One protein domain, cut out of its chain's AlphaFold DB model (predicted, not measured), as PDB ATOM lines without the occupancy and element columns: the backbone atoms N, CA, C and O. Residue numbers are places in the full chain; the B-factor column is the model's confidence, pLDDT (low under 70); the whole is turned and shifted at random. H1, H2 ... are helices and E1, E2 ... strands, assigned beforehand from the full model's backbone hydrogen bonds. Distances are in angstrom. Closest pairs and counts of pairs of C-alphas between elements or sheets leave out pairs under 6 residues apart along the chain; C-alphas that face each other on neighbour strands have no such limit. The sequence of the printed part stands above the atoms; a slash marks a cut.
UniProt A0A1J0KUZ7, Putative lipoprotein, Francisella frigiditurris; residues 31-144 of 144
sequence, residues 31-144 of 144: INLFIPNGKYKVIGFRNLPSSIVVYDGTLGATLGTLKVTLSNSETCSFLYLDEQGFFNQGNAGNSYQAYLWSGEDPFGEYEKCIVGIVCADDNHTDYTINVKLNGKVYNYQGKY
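This is residues 31 to 144 of the 144 residues of the protein "Putative lipoprotein" of Francisella frigiditurris (UniProt A0A1J0KUZ7). What shape do these atoms make? Two four-stranded, strongly twisted antiparallel sheets stand face to face as a sandwich, with orders E5 E2 E7 E8 and E1 E6 E3 E4, the second only just strongly twisted. A single turn of helix, H1, only grazes the sheet E1 E6 E3 E4, and two long loops join E1 to E2 and E5 to E6. What is the make-up? The printed part has 114 residues, mostly strand by class, in the order H1 E1 E2 E3 E4 E5 E6 E7 E8. It is compact, with a radius of gyration of the C-alphas of 13.2 A and spans of 38 by 26 by 25 A.

Where are the strands of the sheet E5 E2 E7 E8? E5 is residues 95 to 99, E2 residues 63 to 70 with 22.4 A from first to last C-alpha, E7 residues 126 to 133 with 23.0 A, and E8 residues 136 to 143 with 23.7 A. C-alpha 143 is at (9.005, 10.069, -10.479). Where are the others? E1 is residues 40 to 45, E6 residues 112 to 119 with 21.7 A, E3 residues 76 to 81 with 17.5 A, and E4 residues 87 to 90. H1 is residues 31 to 34, beginning at C-alpha 31 at (1.386, 13.790, -27.747).

How is the sheet E5 E2 E7 E8 paired? Between the antiparallel neighbours E2 and E5, N 66 and O 96 are within hydrogen-bond range at 2.8 A, and between the antiparallel neighbours E2 and E7, N 67 and O 130 are within hydrogen-bond range at 2.8 A. E7 and E8 form a hairpin, with N 129 and O 140 at 2.8 A. How is the other sheet paired? N 43 and O 115 are 2.9 A apart between E1 and E6, and N 79 and O 116 are 2.8 A apart between E3 and E6. E3 and E4 form a hairpin, with N 90 and O 78 at 2.8 A. How do the sheets meet? The parts that face each other are 9.6 A centre to centre, their best planes 12 degrees apart. The closest C-alphas of E3 and E5 are those of Leu 81 and Ala 98, 5.4 A apart, while E1 and E8 are near each other. What of H1? The closest C-alphas of H1 and E6 are those of Ile 31 and Gly 116, 7.9 A apart; H1 is too short for an O i to N i+4 pair.

How large is it? The two C-alphas farthest apart, those of Ser 51 and Asp 121, are 38.7 A apart, and the printed part has no cut. Which links are long? Those from E1 to E2, 17 residues, and from E5 to E6, 12 residues. Where is confidence low? The mean pLDDT of the printed part is 78.3, and residues 31 to 39, 57 to 59 and 102 to 114 are under 70.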
ATOM      1  N   ILE A  31       1.799  13.550 -29.148       50.62
ATOM      2  CA  ILE A  31       1.386  13.790 -27.747       50.62
ATOM      3  C   ILE A  31       0.679  15.146 -27.574       50.62
ATOM      4  O   ILE A  31      -0.298  15.239 -26.831       50.62
ATOM      5  N   ASN A  32       1.054  16.159 -28.362       46.41
ATOM      6  CA  ASN A  32       0.381  17.464 -28.344       46.41
ATOM      7  C   ASN A  32      -1.072  17.425 -28.862       46.41
ATOM      8  O   ASN A  32      -1.836  18.340 -28.572       46.41
ATOM      9  N   LEU A  33      -1.469  16.393 -29.623       47.12
ATOM     10  CA  LEU A  33      -2.828  16.272 -30.175       47.12
ATOM     11  C   LEU A  33      -3.830  15.662 -29.184       47.12
ATOM     12  O   LEU A  33      -5.010  15.993 -29.247       47.12
ATOM     13  N   PHE A  34      -3.375  14.801 -28.269       50.50
ATOM     14  CA  PHE A  34      -4.246  14.137 -27.287       50.50
ATOM     15  C   PHE A  34      -4.227  14.812 -25.917       50.50
ATOM     16  O   PHE A  34      -5.177  14.667 -25.154       50.50
ATOM     17  N   ILE A  35      -3.175  15.576 -25.611       51.31
ATOM     18  CA  ILE A  35      -3.043  16.282 -24.337       51.31
ATOM     19  C   ILE A  35      -2.664  17.745 -24.616       51.31
ATOM     20  O   ILE A  35      -1.526  18.149 -24.385       51.31
ATOM     21  N   PRO A  36      -3.600  18.564 -25.126       47.12
ATOM     22  CA  PRO A  36      -3.289  19.926 -25.556       47.12
ATOM     23  C   PRO A  36      -2.863  20.866 -24.412       47.12
ATOM     24  O   PRO A  36      -2.277  21.902 -24.697       47.12
ATOM     25  N   ASN A  37      -3.121  20.515 -23.140       48.75
ATOM     26  CA  ASN A  37      -2.884  21.382 -21.970       48.75
ATOM     27  C   ASN A  37      -2.375  20.652 -20.709       48.75
ATOM     28  O   ASN A  37      -2.371  21.227 -19.624       48.75
ATOM     29  N   GLY A  38      -2.005  19.377 -20.807       50.28
ATOM     30  CA  GLY A  38      -1.577  18.595 -19.646       50.28
ATOM     31  C   GLY A  38      -0.068  18.638 -19.485       50.28
ATOM     32  O   GLY A  38       0.668  18.561 -20.468       50.28
ATOM     33  N   LYS A  39       0.404  18.698 -18.241       65.88
ATOM     34  CA  LYS A  39       1.761  18.252 -17.952       65.88
ATOM     35  C   LYS A  39       1.772  16.744 -18.235       65.88
ATOM     36  O   LYS A  39       0.924  16.006 -17.716       65.88
ATOM     37  N   TYR A  40       2.711  16.274 -19.044       70.50
ATOM     38  CA  TYR A  40       2.922  14.848 -19.272       70.50
ATOM     39  C   TYR A  40       4.407  14.514 -19.214       70.50
ATOM     40  O   TYR A  40       5.261  15.363 -19.468       70.50
ATOM     41  N   LYS A  41       4.710  13.249 -18.928       74.81
ATOM     42  CA  LYS A  41       6.062  12.704 -19.034       74.81
ATOM     43  C   LYS A  41       6.089  11.559 -20.018       74.81
ATOM     44  O   LYS A  41       5.393  10.561 -19.841       74.81
ATOM     45  N   VAL A  42       6.917  11.701 -21.041       77.12
ATOM     46  CA  VAL A  42       7.184  10.625 -21.989       77.12
ATOM     47  C   VAL A  42       8.281   9.746 -21.424       77.12
ATOM     48  O   VAL A  42       9.269  10.236 -20.881       77.12
ATOM     49  N   ILE A  43       8.098   8.437 -21.534       76.75
ATOM     50  CA  ILE A  43       9.112   7.465 -21.156       76.75
ATOM     51  C   ILE A  43       9.449   6.648 -22.391       76.75
ATOM     52  O   ILE A  43       8.583   6.028 -23.022       76.75
ATOM     53  N   GLY A  44      10.733   6.662 -22.729       75.50
ATOM     54  CA  GLY A  44      11.273   5.901 -23.833       75.50
ATOM     55  C   GLY A  44      12.555   5.162 -23.485       75.50
ATOM     56  O   GLY A  44      13.106   5.256 -22.388       75.50
ATOM     57  N   PHE A  45      13.018   4.396 -24.460       72.75
ATOM     58  CA  PHE A  45      14.189   3.547 -24.372       72.75
ATOM     59  C   PHE A  45      15.328   4.147 -25.188       72.75
ATOM     60  O   PHE A  45      15.108   4.732 -26.249       72.75
ATOM     61  N   ARG A  46      16.552   3.919 -24.714       71.38
ATOM     62  CA  ARG A  46      17.792   4.128 -25.469       71.38
ATOM     63  C   ARG A  46      18.463   2.777 -25.700       71.38
ATOM     64  O   ARG A  46      18.306   1.873 -24.875       71.38
ATOM     65  N   ASN A  47      19.220   2.641 -26.787       74.12
ATOM     66  CA  ASN A  47      20.045   1.454 -27.064       74.12
ATOM     67  C   ASN A  47      19.260   0.128 -27.130       74.12
ATOM     68  O   ASN A  47      19.743  -0.924 -26.699       74.12
ATOM     69  N   LEU A  48      18.027   0.152 -27.648       78.25
ATOM     70  CA  LEU A  48      17.298  -1.090 -27.909       78.25
ATOM     71  C   LEU A  48      18.000  -1.899 -29.017       78.25
ATOM     72  O   LEU A  48      18.487  -1.295 -29.975       78.25
ATOM     73  N   PRO A  49      18.010  -3.247 -28.938       85.06
ATOM     74  CA  PRO A  49      18.535  -4.086 -30.011       85.06
ATOM     75  C   PRO A  49      17.914  -3.730 -31.366       85.06
ATOM     76  O   PRO A  49      16.734  -3.380 -31.436       85.06
ATOM     77  N   SER A  50      18.679  -3.872 -32.450       83.88
ATOM     78  CA  SER A  50      18.203  -3.593 -33.815       83.88
ATOM     79  C   SER A  50      17.026  -4.476 -34.243       83.88
ATOM     80  O   SER A  50      16.252  -4.078 -35.105       83.88
ATOM     81  N   SER A  51      16.851  -5.639 -33.607       86.75
ATOM     82  CA  SER A  51      15.694  -6.521 -33.795       86.75
ATOM     83  C   SER A  51      14.387  -5.975 -33.214       86.75
ATOM     84  O   SER A  51      13.327  -6.521 -33.503       86.75
ATOM     85  N   ILE A  52      14.442  -4.922 -32.389       86.75
ATOM     86  CA  ILE A  52      13.260  -4.246 -31.858       86.75
ATOM     87  C   ILE A  52      12.846  -3.131 -32.817       86.75
ATOM     88  O   ILE A  52      13.422  -2.032 -32.827       86.75
ATOM     89  N   VAL A  53      11.820  -3.436 -33.604       85.81
ATOM     90  CA  VAL A  53      11.232  -2.561 -34.619       85.81
ATOM     91  C   VAL A  53      10.130  -1.722 -33.983       85.81
ATOM     92  O   VAL A  53       9.264  -2.235 -33.278       85.81
ATOM     93  N   VAL A  54      10.174  -0.419 -34.217       81.06
ATOM     94  CA  VAL A  54       9.202   0.541 -33.687       81.06
ATOM     95  C   VAL A  54       8.016   0.634 -34.637       81.06
ATOM     96  O   VAL A  54       8.195   0.524 -35.847       81.06
ATOM     97  N   TYR A  55       6.820   0.855 -34.103       79.50
ATOM     98  CA  TYR A  55       5.647   1.118 -34.916       79.50
ATOM     99  C   TYR A  55       5.742   2.486 -35.578       79.50
ATOM    100  O   TYR A  55       5.803   3.531 -34.926       79.50
ATOM    101  N   ASP A  56       5.726   2.449 -36.903       74.31
ATOM    102  CA  ASP A  56       5.641   3.608 -37.774       74.31
ATOM    103  C   ASP A  56       4.517   3.485 -38.814       74.31
ATOM    104  O   ASP A  56       4.588   4.073 -39.892       74.31
ATOM    105  N   GLY A  57       3.481   2.707 -38.481       69.81
ATOM    106  CA  GLY A  57       2.390   2.357 -39.390       69.81
ATOM    107  C   GLY A  57       2.664   1.116 -40.244       69.81
ATOM    108  O   GLY A  57       1.856   0.789 -41.111       69.81
ATOM    109  N   THR A  58       3.783   0.415 -40.024       68.00
ATOM    110  CA  THR A  58       4.138  -0.815 -40.751       68.00
ATOM    111  C   THR A  58       3.778  -2.089 -39.978       68.00
ATOM    112  O   THR A  58       3.856  -2.150 -38.752       68.00
ATOM    113  N   LEU A  59       3.434  -3.157 -40.712       67.38
ATOM    114  CA  LEU A  59       3.046  -4.471 -40.165       67.38
ATOM    115  C   LEU A  59       4.203  -5.259 -39.508       67.38
ATOM    116  O   LEU A  59       3.993  -6.369 -39.029       67.38
ATOM    117  N   GLY A  60       5.425  -4.716 -39.491       80.88
ATOM    118  CA  GLY A  60       6.627  -5.367 -38.949       80.88
ATOM    119  C   GLY A  60       7.044  -4.895 -37.553       80.88
ATOM    120  O   GLY A  60       8.113  -5.276 -37.077       80.88
ATOM    121  N   ALA A  61       6.248  -4.039 -36.911       85.94
ATOM    122  CA  ALA A  61       6.565  -3.496 -35.597       85.94
ATOM    123  C   ALA A  61       6.602  -4.584 -34.511       85.94
ATOM    124  O   ALA A  61       5.805  -5.523 -34.502       85.94
ATOM    125  N   THR A  62       7.524  -4.450 -33.558       89.50
ATOM    126  CA  THR A  62       7.626  -5.368 -32.423       89.50
ATOM    127  C   THR A  62       6.514  -5.085 -31.422       89.50
ATOM    128  O   THR A  62       6.523  -4.047 -30.759       89.50
ATOM    129  N   LEU A  63       5.584  -6.032 -31.292       90.75
ATOM    130  CA  LEU A  63       4.564  -6.012 -30.251       90.75
ATOM    131  C   LEU A  63       5.152  -6.524 -28.933       90.75
ATOM    132  O   LEU A  63       5.831  -7.555 -28.893       90.75
ATOM    133  N   GLY A  64       4.910  -5.788 -27.853       91.88
ATOM    134  CA  GLY A  64       5.337  -6.150 -26.511       91.88
ATOM    135  C   GLY A  64       4.185  -6.185 -25.525       91.88
ATOM    136  O   GLY A  64       3.081  -5.734 -25.807       91.88
ATOM    137  N   THR A  65       4.467  -6.676 -24.324       94.31
ATOM    138  CA  THR A  65       3.546  -6.555 -23.191       94.31
ATOM    139  C   THR A  65       4.022  -5.446 -22.265       94.31
ATOM    140  O   THR A  65       5.134  -5.511 -21.741       94.31
ATOM    141  N   LEU A  66       3.176  -4.444 -22.060       93.62
ATOM    142  CA  LEU A  66       3.389  -3.287 -21.200       93.62
ATOM    143  C   LEU A  66       2.596  -3.446 -19.902       93.62
ATOM    144  O   LEU A  66       1.400  -3.712 -19.938       93.62
ATOM    145  N   LYS A  67       3.236  -3.207 -18.759       94.56
ATOM    146  CA  LYS A  67       2.573  -3.032 -17.465       94.56
ATOM    147  C   LYS A  67       3.117  -1.792 -16.773       94.56
ATOM    148  O   LYS A  67       4.320  -1.695 -16.525       94.56
ATOM    149  N   VAL A  68       2.224  -0.872 -16.428       92.50
ATOM    150  CA  VAL A  68       2.552   0.372 -15.723       92.50
ATOM    151  C   VAL A  68       1.889   0.352 -14.358       92.50
ATOM    152  O   VAL A  68       0.690   0.114 -14.257       92.50
ATOM    153  N   THR A  69       2.654   0.631 -13.313       94.56
ATOM    154  CA  THR A  69       2.142   0.894 -11.969       94.56
ATOM    155  C   THR A  69       2.395   2.357 -11.646       94.56
ATOM    156  O   THR A  69       3.499   2.850 -11.873       94.56
ATOM    157  N   LEU A  70       1.384   3.028 -11.104       92.75
ATOM    158  CA  LEU A  70       1.437   4.411 -10.643       92.75
ATOM    159  C   LEU A  70       1.076   4.419  -9.157       92.75
ATOM    160  O   LEU A  70       0.130   3.744  -8.762       92.75
ATOM    161  N   SER A  71       1.821   5.164  -8.346       93.94
ATOM    162  CA  SER A  71       1.513   5.340  -6.916       93.94
ATOM    163  C   SER A  71       0.249   6.174  -6.682       93.94
ATOM    164  O   SER A  71      -0.469   5.928  -5.720       93.94
ATOM    165  N   ASN A  72      -0.046   7.114  -7.585       89.38
ATOM    166  CA  ASN A  72      -1.240   7.959  -7.559       89.38
ATOM    167  C   ASN A  72      -2.138   7.690  -8.783       89.38
ATOM    168  O   ASN A  72      -2.286   8.526  -9.669       89.38
ATOM    169  N   SER A  73      -2.701   6.483  -8.880       88.50
ATOM    170  CA  SER A  73      -3.527   6.055 -10.023       88.50
ATOM    171  C   SER A  73      -4.933   6.661 -10.073       88.50
ATOM    172  O   SER A  73      -5.655   6.435 -11.038       88.50
ATOM    173  N   GLU A  74      -5.353   7.377  -9.029       85.62
ATOM    174  CA  GLU A  74      -6.669   8.026  -8.975       85.62
ATOM    175  C   GLU A  74      -6.694   9.324  -9.788       85.62
ATOM    176  O   GLU A  74      -7.709   9.671 -10.385       85.62
ATOM    177  N   THR A  75      -5.559  10.027  -9.828       83.69
ATOM    178  CA  THR A  75      -5.413  11.326 -10.506       83.69
ATOM    179  C   THR A  75      -4.404  11.297 -11.651       83.69
ATOM    180  O   THR A  75      -4.341  12.239 -12.443       83.69
ATOM    181  N   CYS A  76      -3.643  10.205 -11.778       83.88
ATOM    182  CA  CYS A  76      -2.724   9.971 -12.880       83.88
ATOM    183  C   CYS A  76      -3.110   8.730 -13.683       83.88
ATOM    184  O   CYS A  76      -3.500   7.694 -13.148       83.88
ATOM    185  N   SER A  77      -2.916   8.825 -14.990       84.81
ATOM    186  CA  SER A  77      -3.124   7.755 -15.955       84.81
ATOM    187  C   SER A  77      -1.921   7.646 -16.885       84.81
ATOM    188  O   SER A  77      -0.954   8.410 -16.790       84.81
ATOM    189  N   PHE A  78      -1.959   6.669 -17.784       85.75
ATOM    190  CA  PHE A  78      -0.956   6.556 -18.824       85.75
ATOM    191  C   PHE A  78      -1.591   6.290 -20.182       85.75
ATOM    192  O   PHE A  78      -2.642   5.660 -20.277       85.75
ATOM    193  N   LEU A  79      -0.917   6.754 -21.225       85.62
ATOM    194  CA  LEU A  79      -1.242   6.493 -22.616       85.62
ATOM    195  C   LEU A  79      -0.220   5.530 -23.211       85.62
ATOM    196  O   LEU A  79       0.979   5.647 -22.945       85.62
ATOM    197  N   TYR A  80      -0.692   4.606 -24.038       85.75
ATOM    198  CA  TYR A  80       0.131   3.648 -24.773       85.75
ATOM    199  C   TYR A  80      -0.437   3.430 -26.178       85.75
ATOM    200  O   TYR A  80      -1.610   3.712 -26.416       85.75
ATOM    201  N   LEU A  81       0.394   2.939 -27.098       85.69
ATOM    202  CA  LEU A  81      -0.018   2.566 -28.451       85.69
ATOM    203  C   LEU A  81      -0.413   1.084 -28.464       85.69
ATOM    204  O   LEU A  81       0.442   0.242 -28.196       85.69
ATOM    205  N   ASP A  82      -1.680   0.772 -28.728       87.38
ATOM    206  CA  ASP A  82      -2.210  -0.595 -28.734       87.38
ATOM    207  C   ASP A  82      -1.769  -1.408 -29.966       87.38
ATOM    208  O   ASP A  82      -1.098  -0.906 -30.868       87.38
ATOM    209  N   GLU A  83      -2.153  -2.685 -30.005       87.81
ATOM    210  CA  GLU A  83      -1.852  -3.599 -31.116       87.81
ATOM    211  C   GLU A  83      -2.600  -3.260 -32.422       87.81
ATOM    212  O   GLU A  83      -2.250  -3.763 -33.488       87.81
ATOM    213  N   GLN A  84      -3.617  -2.400 -32.361       84.25
ATOM    214  CA  GLN A  84      -4.346  -1.883 -33.515       84.25
ATOM    215  C   GLN A  84      -3.685  -0.615 -34.088       84.25
ATOM    216  O   GLN A  84      -4.057  -0.169 -35.175       84.25
ATOM    217  N   GLY A  85      -2.676  -0.060 -33.407       77.94
ATOM    218  CA  GLY A  85      -1.996   1.172 -33.806       77.94
ATOM    219  C   GLY A  85      -2.703   2.446 -33.336       77.94
ATOM    220  O   GLY A  85      -2.460   3.516 -33.898       77.94
ATOM    221  N   PHE A  86      -3.553   2.355 -32.312       79.25
ATOM    222  CA  PHE A  86      -4.251   3.479 -31.695       79.25
ATOM    223  C   PHE A  86      -3.739   3.769 -30.288       79.25
ATOM    224  O   PHE A  86      -3.394   2.879 -29.512       79.25
ATOM    225  N   PHE A  87      -3.693   5.054 -29.939       79.50
ATOM    226  CA  PHE A  87      -3.385   5.446 -28.572       79.50
ATOM    227  C   PHE A  87      -4.598   5.237 -27.676       79.50
ATOM    228  O   PHE A  87      -5.681   5.746 -27.960       79.50
ATOM    229  N   ASN A  88      -4.386   4.545 -26.561       82.81
ATOM    230  CA  ASN A  88      -5.400   4.322 -25.543       82.81
ATOM    231  C   ASN A  88      -4.896   4.741 -24.173       82.81
ATOM    232  O   ASN A  88      -3.697   4.704 -23.887       82.81
ATOM    233  N   GLN A  89      -5.846   5.076 -23.306       86.12
ATOM    234  CA  GLN A  89      -5.590   5.254 -21.888       86.12
ATOM    235  C   GLN A  89      -5.629   3.899 -21.179       86.12
ATOM    236  O   GLN A  89      -6.581   3.130 -21.321       86.12
ATOM    237  N   GLY A  90      -4.573   3.594 -20.429       85.50
ATOM    238  CA  GLY A  90      -4.458   2.381 -19.632       85.50
ATOM    239  C   GLY A  90      -4.775   2.612 -18.156       85.50
ATOM    240  O   GLY A  90      -4.611   3.710 -17.621       85.50
ATOM    241  N   ASN A  91      -5.186   1.536 -17.487       86.81
ATOM    242  CA  ASN A  91      -5.400   1.490 -16.045       86.81
ATOM    243  C   ASN A  91      -4.145   0.933 -15.367       86.81
ATOM    244  O   ASN A  91      -3.620  -0.111 -15.771       86.81
ATOM    245  N   ALA A  92      -3.656   1.625 -14.338       90.75
ATOM    246  CA  ALA A  92      -2.457   1.210 -13.619       90.75
ATOM    247  C   ALA A  92      -2.621  -0.198 -13.011       90.75
ATOM    248  O   ALA A  92      -3.684  -0.566 -12.522       90.75
ATOM    249  N   GLY A  93      -1.553  -0.997 -13.050       90.62
ATOM    250  CA  GLY A  93      -1.513  -2.373 -12.553       90.62
ATOM    251  C   GLY A  93      -1.896  -3.442 -13.583       90.62
ATOM    252  O   GLY A  93      -1.492  -4.599 -13.420       90.62
ATOM    253  N   ASN A  94      -2.582  -3.063 -14.665       93.62
ATOM    254  CA  ASN A  94      -2.955  -3.972 -15.747       93.62
ATOM    255  C   ASN A  94      -1.838  -4.132 -16.787       93.62
ATOM    256  O   ASN A  94      -0.942  -3.293 -16.910       93.62
ATOM    257  N   SER A  95      -1.916  -5.232 -17.537       94.44
ATOM    258  CA  SER A  95      -1.018  -5.528 -18.653       94.44
ATOM    259  C   SER A  95      -1.731  -5.311 -19.985       94.44
ATOM    260  O   SER A  95      -2.872  -5.737 -20.146       94.44
ATOM    261  N   TYR A  96      -1.027  -4.720 -20.945       93.38
ATOM    262  CA  TYR A  96      -1.536  -4.376 -22.270       93.38
ATOM    263  C   TYR A  96      -0.577  -4.869 -23.352       93.38
ATOM    264  O   TYR A  96       0.638  -4.856 -23.145       93.38
ATOM    265  N   GLN A  97      -1.103  -5.301 -24.500       93.94
ATOM    266  CA  GLN A  97      -0.273  -5.432 -25.700       93.94
ATOM    267  C   GLN A  97      -0.041  -4.033 -26.258       93.94
ATOM    268  O   GLN A  97      -0.991  -3.270 -26.428       93.94
ATOM    269  N   ALA A  98       1.222  -3.681 -26.468       90.44
ATOM    270  CA  ALA A  98       1.594  -2.338 -26.859       90.44
ATOM    271  C   ALA A  98       2.772  -2.335 -27.828       90.44
ATOM    272  O   ALA A  98       3.737  -3.092 -27.675       90.44
ATOM    273  N   TYR A  99       2.702  -1.436 -28.799       87.75
ATOM    274  CA  TYR A  99       3.826  -1.104 -29.652       87.75
ATOM    275  C   TYR A  99       4.702  -0.020 -29.020       87.75
ATOM    276  O   TYR A  99       4.238   0.884 -28.324       87.75
ATOM    277  N   LEU A 100       5.992  -0.075 -29.337       83.94
ATOM    278  CA  LEU A 100       6.860   1.098 -29.260       83.94
ATOM    279  C   LEU A 100       6.478   2.057 -30.388       83.94
ATOM    280  O   LEU A 100       6.235   1.587 -31.495       83.94
ATOM    281  N   TRP A 101       6.531   3.370 -30.177       76.31
ATOM    282  CA  TRP A 101       6.367   4.354 -31.254       76.31
ATOM    283  C   TRP A 101       7.548   5.319 -31.349       76.31
ATOM    284  O   TRP A 101       8.246   5.612 -30.373       76.31
ATOM    285  N   SER A 102       7.765   5.837 -32.556       67.00
ATOM    286  CA  SER A 102       8.729   6.906 -32.817       67.00
ATOM    287  C   SER A 102       8.052   8.244 -32.531       67.00
ATOM    288  O   SER A 102       7.548   8.916 -33.431       67.00
ATOM    289  N   GLY A 103       7.961   8.586 -31.249       57.00
ATOM    290  CA  GLY A 103       7.582   9.923 -30.809       57.00
ATOM    291  C   GLY A 103       8.838  10.758 -30.634       57.00
ATOM    292  O   GLY A 103       9.755  10.310 -29.949       57.00
ATOM    293  N   GLU A 104       8.876  11.946 -31.233       49.72
ATOM    294  CA  GLU A 104       9.770  12.986 -30.741       49.72
ATOM    295  C   GLU A 104       9.186  13.427 -29.399       49.72
ATOM    296  O   GLU A 104       8.078  13.960 -29.331       49.72
ATOM    297  N   ASP A 105       9.891  13.124 -28.315       49.84
ATOM    298  CA  ASP A 105       9.692  13.868 -27.082       49.84
ATOM    299  C   ASP A 105      10.012  15.339 -27.404       49.84
ATOM    300  O   ASP A 105      11.130  15.606 -27.860       49.84
ATOM    301  N   PRO A 106       9.095  16.307 -27.214       44.94
ATOM    302  CA  PRO A 106       9.426  17.717 -27.409       44.94
ATOM    303  C   PRO A 106      10.557  18.198 -26.484       44.94
ATOM    304  O   PRO A 106      11.104  19.275 -26.714       44.94
ATOM    305  N   PHE A 107      10.937  17.398 -25.480       48.16
ATOM    306  CA  PHE A 107      12.081  17.620 -24.594       48.16
ATOM    307  C   PHE A 107      13.343  16.812 -24.974       48.16
ATOM    308  O   PHE A 107      14.373  16.940 -24.319       48.16
ATOM    309  N   GLY A 108      13.311  16.060 -26.082       44.31
ATOM    310  CA  GLY A 108      14.498  15.669 -26.854       44.31
ATOM    311  C   GLY A 108      15.304  14.459 -26.374       44.31
ATOM    312  O   GLY A 108      16.385  14.218 -26.906       44.31
ATOM    313  N   GLU A 109      14.829  13.682 -25.399       50.41
ATOM    314  CA  GLU A 109      15.699  12.710 -24.720       50.41
ATOM    315  C   GLU A 109      15.542  11.232 -25.125       50.41
ATOM    316  O   GLU A 109      16.400  10.418 -24.760       50.41
ATOM    317  N   TYR A 110      14.512  10.833 -25.875       52.84
ATOM    318  CA  TYR A 110      14.222   9.410 -26.108       52.84
ATOM    319  C   TYR A 110      14.203   9.011 -27.590       52.84
ATOM    320  O   TYR A 110      13.591   9.676 -28.417       52.84
ATOM    321  N   GLU A 111      14.838   7.876 -27.915       54.03
ATOM    322  CA  GLU A 111      14.910   7.340 -29.288       54.03
ATOM    323  C   GLU A 111      13.646   6.555 -29.686       54.03
ATOM    324  O   GLU A 111      13.299   6.474 -30.865       54.03
ATOM    325  N   LYS A 112      12.973   5.921 -28.712       63.50
ATOM    326  CA  LYS A 112      11.803   5.047 -28.914       63.50
ATOM    327  C   LYS A 112      10.872   5.154 -27.704       63.50
ATOM    328  O   LYS A 112      11.280   4.788 -26.605       63.50
ATOM    329  N   CYS A 113       9.647   5.639 -27.874       63.28
ATOM    330  CA  CYS A 113       8.709   5.906 -26.778       63.28
ATOM    331  C   CYS A 113       7.725   4.743 -26.575       63.28
ATOM    332  O   CYS A 113       7.426   4.017 -27.522       63.28
ATOM    333  N   ILE A 114       7.231   4.551 -25.344       68.38
ATOM    334  CA  ILE A 114       6.238   3.496 -25.040       68.38
ATOM    335  C   ILE A 114       5.104   3.909 -24.123       68.38
ATOM    336  O   ILE A 114       4.056   3.266 -24.119       68.38
ATOM    337  N   VAL A 115       5.306   4.955 -23.329       76.38
ATOM    338  CA  VAL A 115       4.290   5.441 -22.405       76.38
ATOM    339  C   VAL A 115       4.378   6.954 -22.304       76.38
ATOM    340  O   VAL A 115       5.469   7.506 -22.172       76.38
ATOM    341  N   GLY A 116       3.220   7.608 -22.318       78.19
ATOM    342  CA  GLY A 116       3.056   8.945 -21.753       78.19
ATOM    343  C   GLY A 116       2.333   8.842 -20.414       78.19
ATOM    344  O   GLY A 116       1.234   8.304 -20.375       78.19
ATOM    345  N   ILE A 117       2.924   9.327 -19.323       80.19
ATOM    346  CA  ILE A 117       2.234   9.484 -18.034       80.19
ATOM    347  C   ILE A 117       1.583  10.861 -18.009       80.19
ATOM    348  O   ILE A 117       2.218  11.853 -18.368       80.19
ATOM    349  N   VAL A 118       0.330  10.910 -17.573       79.12
ATOM    350  CA  VAL A 118      -0.481  12.126 -17.507       79.12
ATOM    351  C   VAL A 118      -1.089  12.213 -16.122       79.12
ATOM    352  O   VAL A 118      -1.690  11.247 -15.662       79.12
ATOM    353  N   CYS A 119      -0.957  13.360 -15.470       77.81
ATOM    354  CA  CYS A 119      -1.604  13.633 -14.193       77.81
ATOM    355  C   CYS A 119      -2.515  14.848 -14.342       77.81
ATOM    356  O   CYS A 119      -2.203  15.767 -15.103       77.81
ATOM    357  N   ALA A 120      -3.645  14.840 -13.638       76.00
ATOM    358  CA  ALA A 120      -4.459  16.035 -13.478       76.00
ATOM    359  C   ALA A 120      -3.719  17.056 -12.596       76.00
ATOM    360  O   ALA A 120      -3.155  16.684 -11.563       76.00
ATOM    361  N   ASP A 121      -3.756  18.329 -12.993       74.31
ATOM    362  CA  ASP A 121      -3.194  19.472 -12.261       74.31
ATOM    363  C   ASP A 121      -1.679  19.353 -11.962       74.31
ATOM    364  O   ASP A 121      -0.886  19.011 -12.842       74.31
ATOM    365  N   ASP A 122      -1.271  19.674 -10.728       73.25
ATOM    366  CA  ASP A 122       0.107  19.604 -10.217       73.25
ATOM    367  C   ASP A 122       0.394  18.286  -9.476       73.25
ATOM    368  O   ASP A 122       1.327  18.196  -8.677       73.25
ATOM    369  N   ASN A 123      -0.428  17.256  -9.693       77.25
ATOM    370  CA  ASN A 123      -0.231  15.976  -9.027       77.25
ATOM    371  C   ASN A 123       1.013  15.258  -9.550       77.25
ATOM    372  O   ASN A 123       1.323  15.276 -10.742       77.25
ATOM    373  N   HIS A 124       1.672  14.567  -8.625       83.50
ATOM    374  CA  HIS A 124       2.869  13.784  -8.880       83.50
ATOM    375  C   HIS A 124       2.610  12.295  -8.645       83.50
ATOM    376  O   HIS A 124       1.750  11.905  -7.846       83.50
ATOM    377  N   THR A 125       3.373  11.453  -9.334       84.94
ATOM    378  CA  THR A 125       3.307  10.002  -9.188       84.94
ATOM    379  C   THR A 125       4.682   9.363  -9.338       84.94
ATOM    380  O   THR A 125       5.414   9.577 -10.307       84.94
ATOM    381  N   ASP A 126       5.027   8.511  -8.380       91.31
ATOM    382  CA  ASP A 126       6.059   7.503  -8.578       91.31
ATOM    383  C   ASP A 126       5.517   6.429  -9.528       91.31
ATOM    384  O   ASP A 126       4.375   5.976  -9.378       91.31
ATOM    385  N   TYR A 127       6.335   6.006 -10.488       89.62
ATOM    386  CA  TYR A 127       5.946   5.026 -11.495       89.62
ATOM    387  C   TYR A 127       6.930   3.867 -11.594       89.62
ATOM    388  O   TYR A 127       8.140   4.013 -11.420       89.62
ATOM    389  N   THR A 128       6.394   2.699 -11.937       91.31
ATOM    390  CA  THR A 128       7.161   1.540 -12.398       91.31
ATOM    391  C   THR A 128       6.597   1.075 -13.731       91.31
ATOM    392  O   THR A 128       5.407   0.797 -13.839       91.31
ATOM    393  N   ILE A 129       7.449   0.942 -14.739       89.50
ATOM    394  CA  ILE A 129       7.095   0.437 -16.062       89.50
ATOM    395  C   ILE A 129       7.861  -0.853 -16.302       89.50
ATOM    396  O   ILE A 129       9.084  -0.879 -16.210       89.50
ATOM    397  N   ASN A 130       7.130  -1.910 -16.631       91.81
ATOM    398  CA  ASN A 130       7.676  -3.193 -17.040       91.81
ATOM    399  C   ASN A 130       7.251  -3.421 -18.484       91.81
ATOM    400  O   ASN A 130       6.057  -3.422 -18.786       91.81
ATOM    401  N   VAL A 131       8.216  -3.630 -19.371       90.25
ATOM    402  CA  VAL A 131       7.943  -3.926 -20.775       90.25
ATOM    403  C   VAL A 131       8.647  -5.206 -21.162       90.25
ATOM    404  O   VAL A 131       9.856  -5.337 -20.984       90.25
ATOM    405  N   LYS A 132       7.896  -6.151 -21.719       92.25
ATOM    406  CA  LYS A 132       8.436  -7.372 -22.303       92.25
ATOM    407  C   LYS A 132       8.417  -7.269 -23.824       92.25
ATOM    408  O   LYS A 132       7.342  -7.231 -24.412       92.25
ATOM    409  N   LEU A 133       9.593  -7.270 -24.447       89.88
ATOM    410  CA  LEU A 133       9.780  -7.231 -25.902       89.88
ATOM    411  C   LEU A 133      10.621  -8.435 -26.324       89.88
ATOM    412  O   LEU A 133      11.695  -8.654 -25.761       89.88
ATOM    413  N   ASN A 134      10.141  -9.228 -27.286       88.56
ATOM    414  CA  ASN A 134      10.829 -10.436 -27.772       88.56
ATOM    415  C   ASN A 134      11.359 -11.339 -26.637       88.56
ATOM    416  O   ASN A 134      12.489 -11.817 -26.663       88.56
ATOM    417  N   GLY A 135      10.556 -11.528 -25.585       85.81
ATOM    418  CA  GLY A 135      10.919 -12.363 -24.437       85.81
ATOM    419  C   GLY A 135      11.794 -11.689 -23.373       85.81
ATOM    420  O   GLY A 135      11.807 -12.166 -22.240       85.81
ATOM    421  N   LYS A 136      12.454 -10.564 -23.678       89.06
ATOM    422  CA  LYS A 136      13.280  -9.810 -22.724       89.06
ATOM    423  C   LYS A 136      12.450  -8.770 -21.978       89.06
ATOM    424  O   LYS A 136      11.641  -8.070 -22.580       89.06
ATOM    425  N   VAL A 137      12.672  -8.666 -20.670       90.31
ATOM    426  CA  VAL A 137      12.004  -7.691 -19.800       90.31
ATOM    427  C   VAL A 137      12.905  -6.480 -19.582       90.31
ATOM    428  O   VAL A 137      14.102  -6.618 -19.331       90.31
ATOM    429  N   TYR A 138      12.305  -5.301 -19.668       86.62
ATOM    430  CA  TYR A 138      12.912  -4.003 -19.441       86.62
ATOM    431  C   TYR A 138      12.103  -3.276 -18.371       86.62
ATOM    432  O   TYR A 138      10.888  -3.129 -18.509       86.62
ATOM    433  N   ASN A 139      12.777  -2.827 -17.314       88.25
ATOM    434  CA  ASN A 139      12.137  -2.206 -16.161       88.25
ATOM    435  C   ASN A 139      12.628  -0.775 -15.993       88.25
ATOM    436  O   ASN A 139      13.830  -0.521 -16.045       88.25
ATOM    437  N   TYR A 140      11.693   0.134 -15.744       85.56
ATOM    438  CA  TYR A 140      11.962   1.541 -15.488       85.56
ATOM    439  C   TYR A 140      11.213   1.978 -14.250       85.56
ATOM    440  O   TYR A 140      10.052   1.626 -14.056       85.56
ATOM    441  N   GLN A 141      11.881   2.767 -13.428       88.88
ATOM    442  CA  GLN A 141      11.293   3.373 -12.250       88.88
ATOM    443  C   GLN A 141      11.681   4.838 -12.218       88.88
ATOM    444  O   GLN A 141      12.764   5.216 -12.671       88.88
ATOM    445  N   GLY A 142      10.787   5.665 -11.706       85.94
ATOM    446  CA  GLY A 142      11.044   7.083 -11.595       85.94
ATOM    447  C   GLY A 142       9.891   7.815 -10.948       85.94
ATOM    448  O   GLY A 142       8.963   7.210 -10.412       85.94
ATOM    449  N   LYS A 143       9.991   9.138 -11.011       84.75
ATOM    450  CA  LYS A 143       9.005  10.069 -10.479       84.75
ATOM    451  C   LYS A 143       8.589  11.030 -11.575       84.75
ATOM    452  O   LYS A 143       9.418  11.385 -12.428       84.75
ATOM    453  N   TYR A 144       7.320  11.390 -11.576       73.75
ATOM    454  CA  TYR A 144       6.747  12.409 -12.432       73.75
ATOM    455  C   TYR A 144       6.031  13.429 -11.567       73.75
ATOM    456  O   TYR A 144       5.271  12.997 -10.676       73.75
TER     457      TYR A 144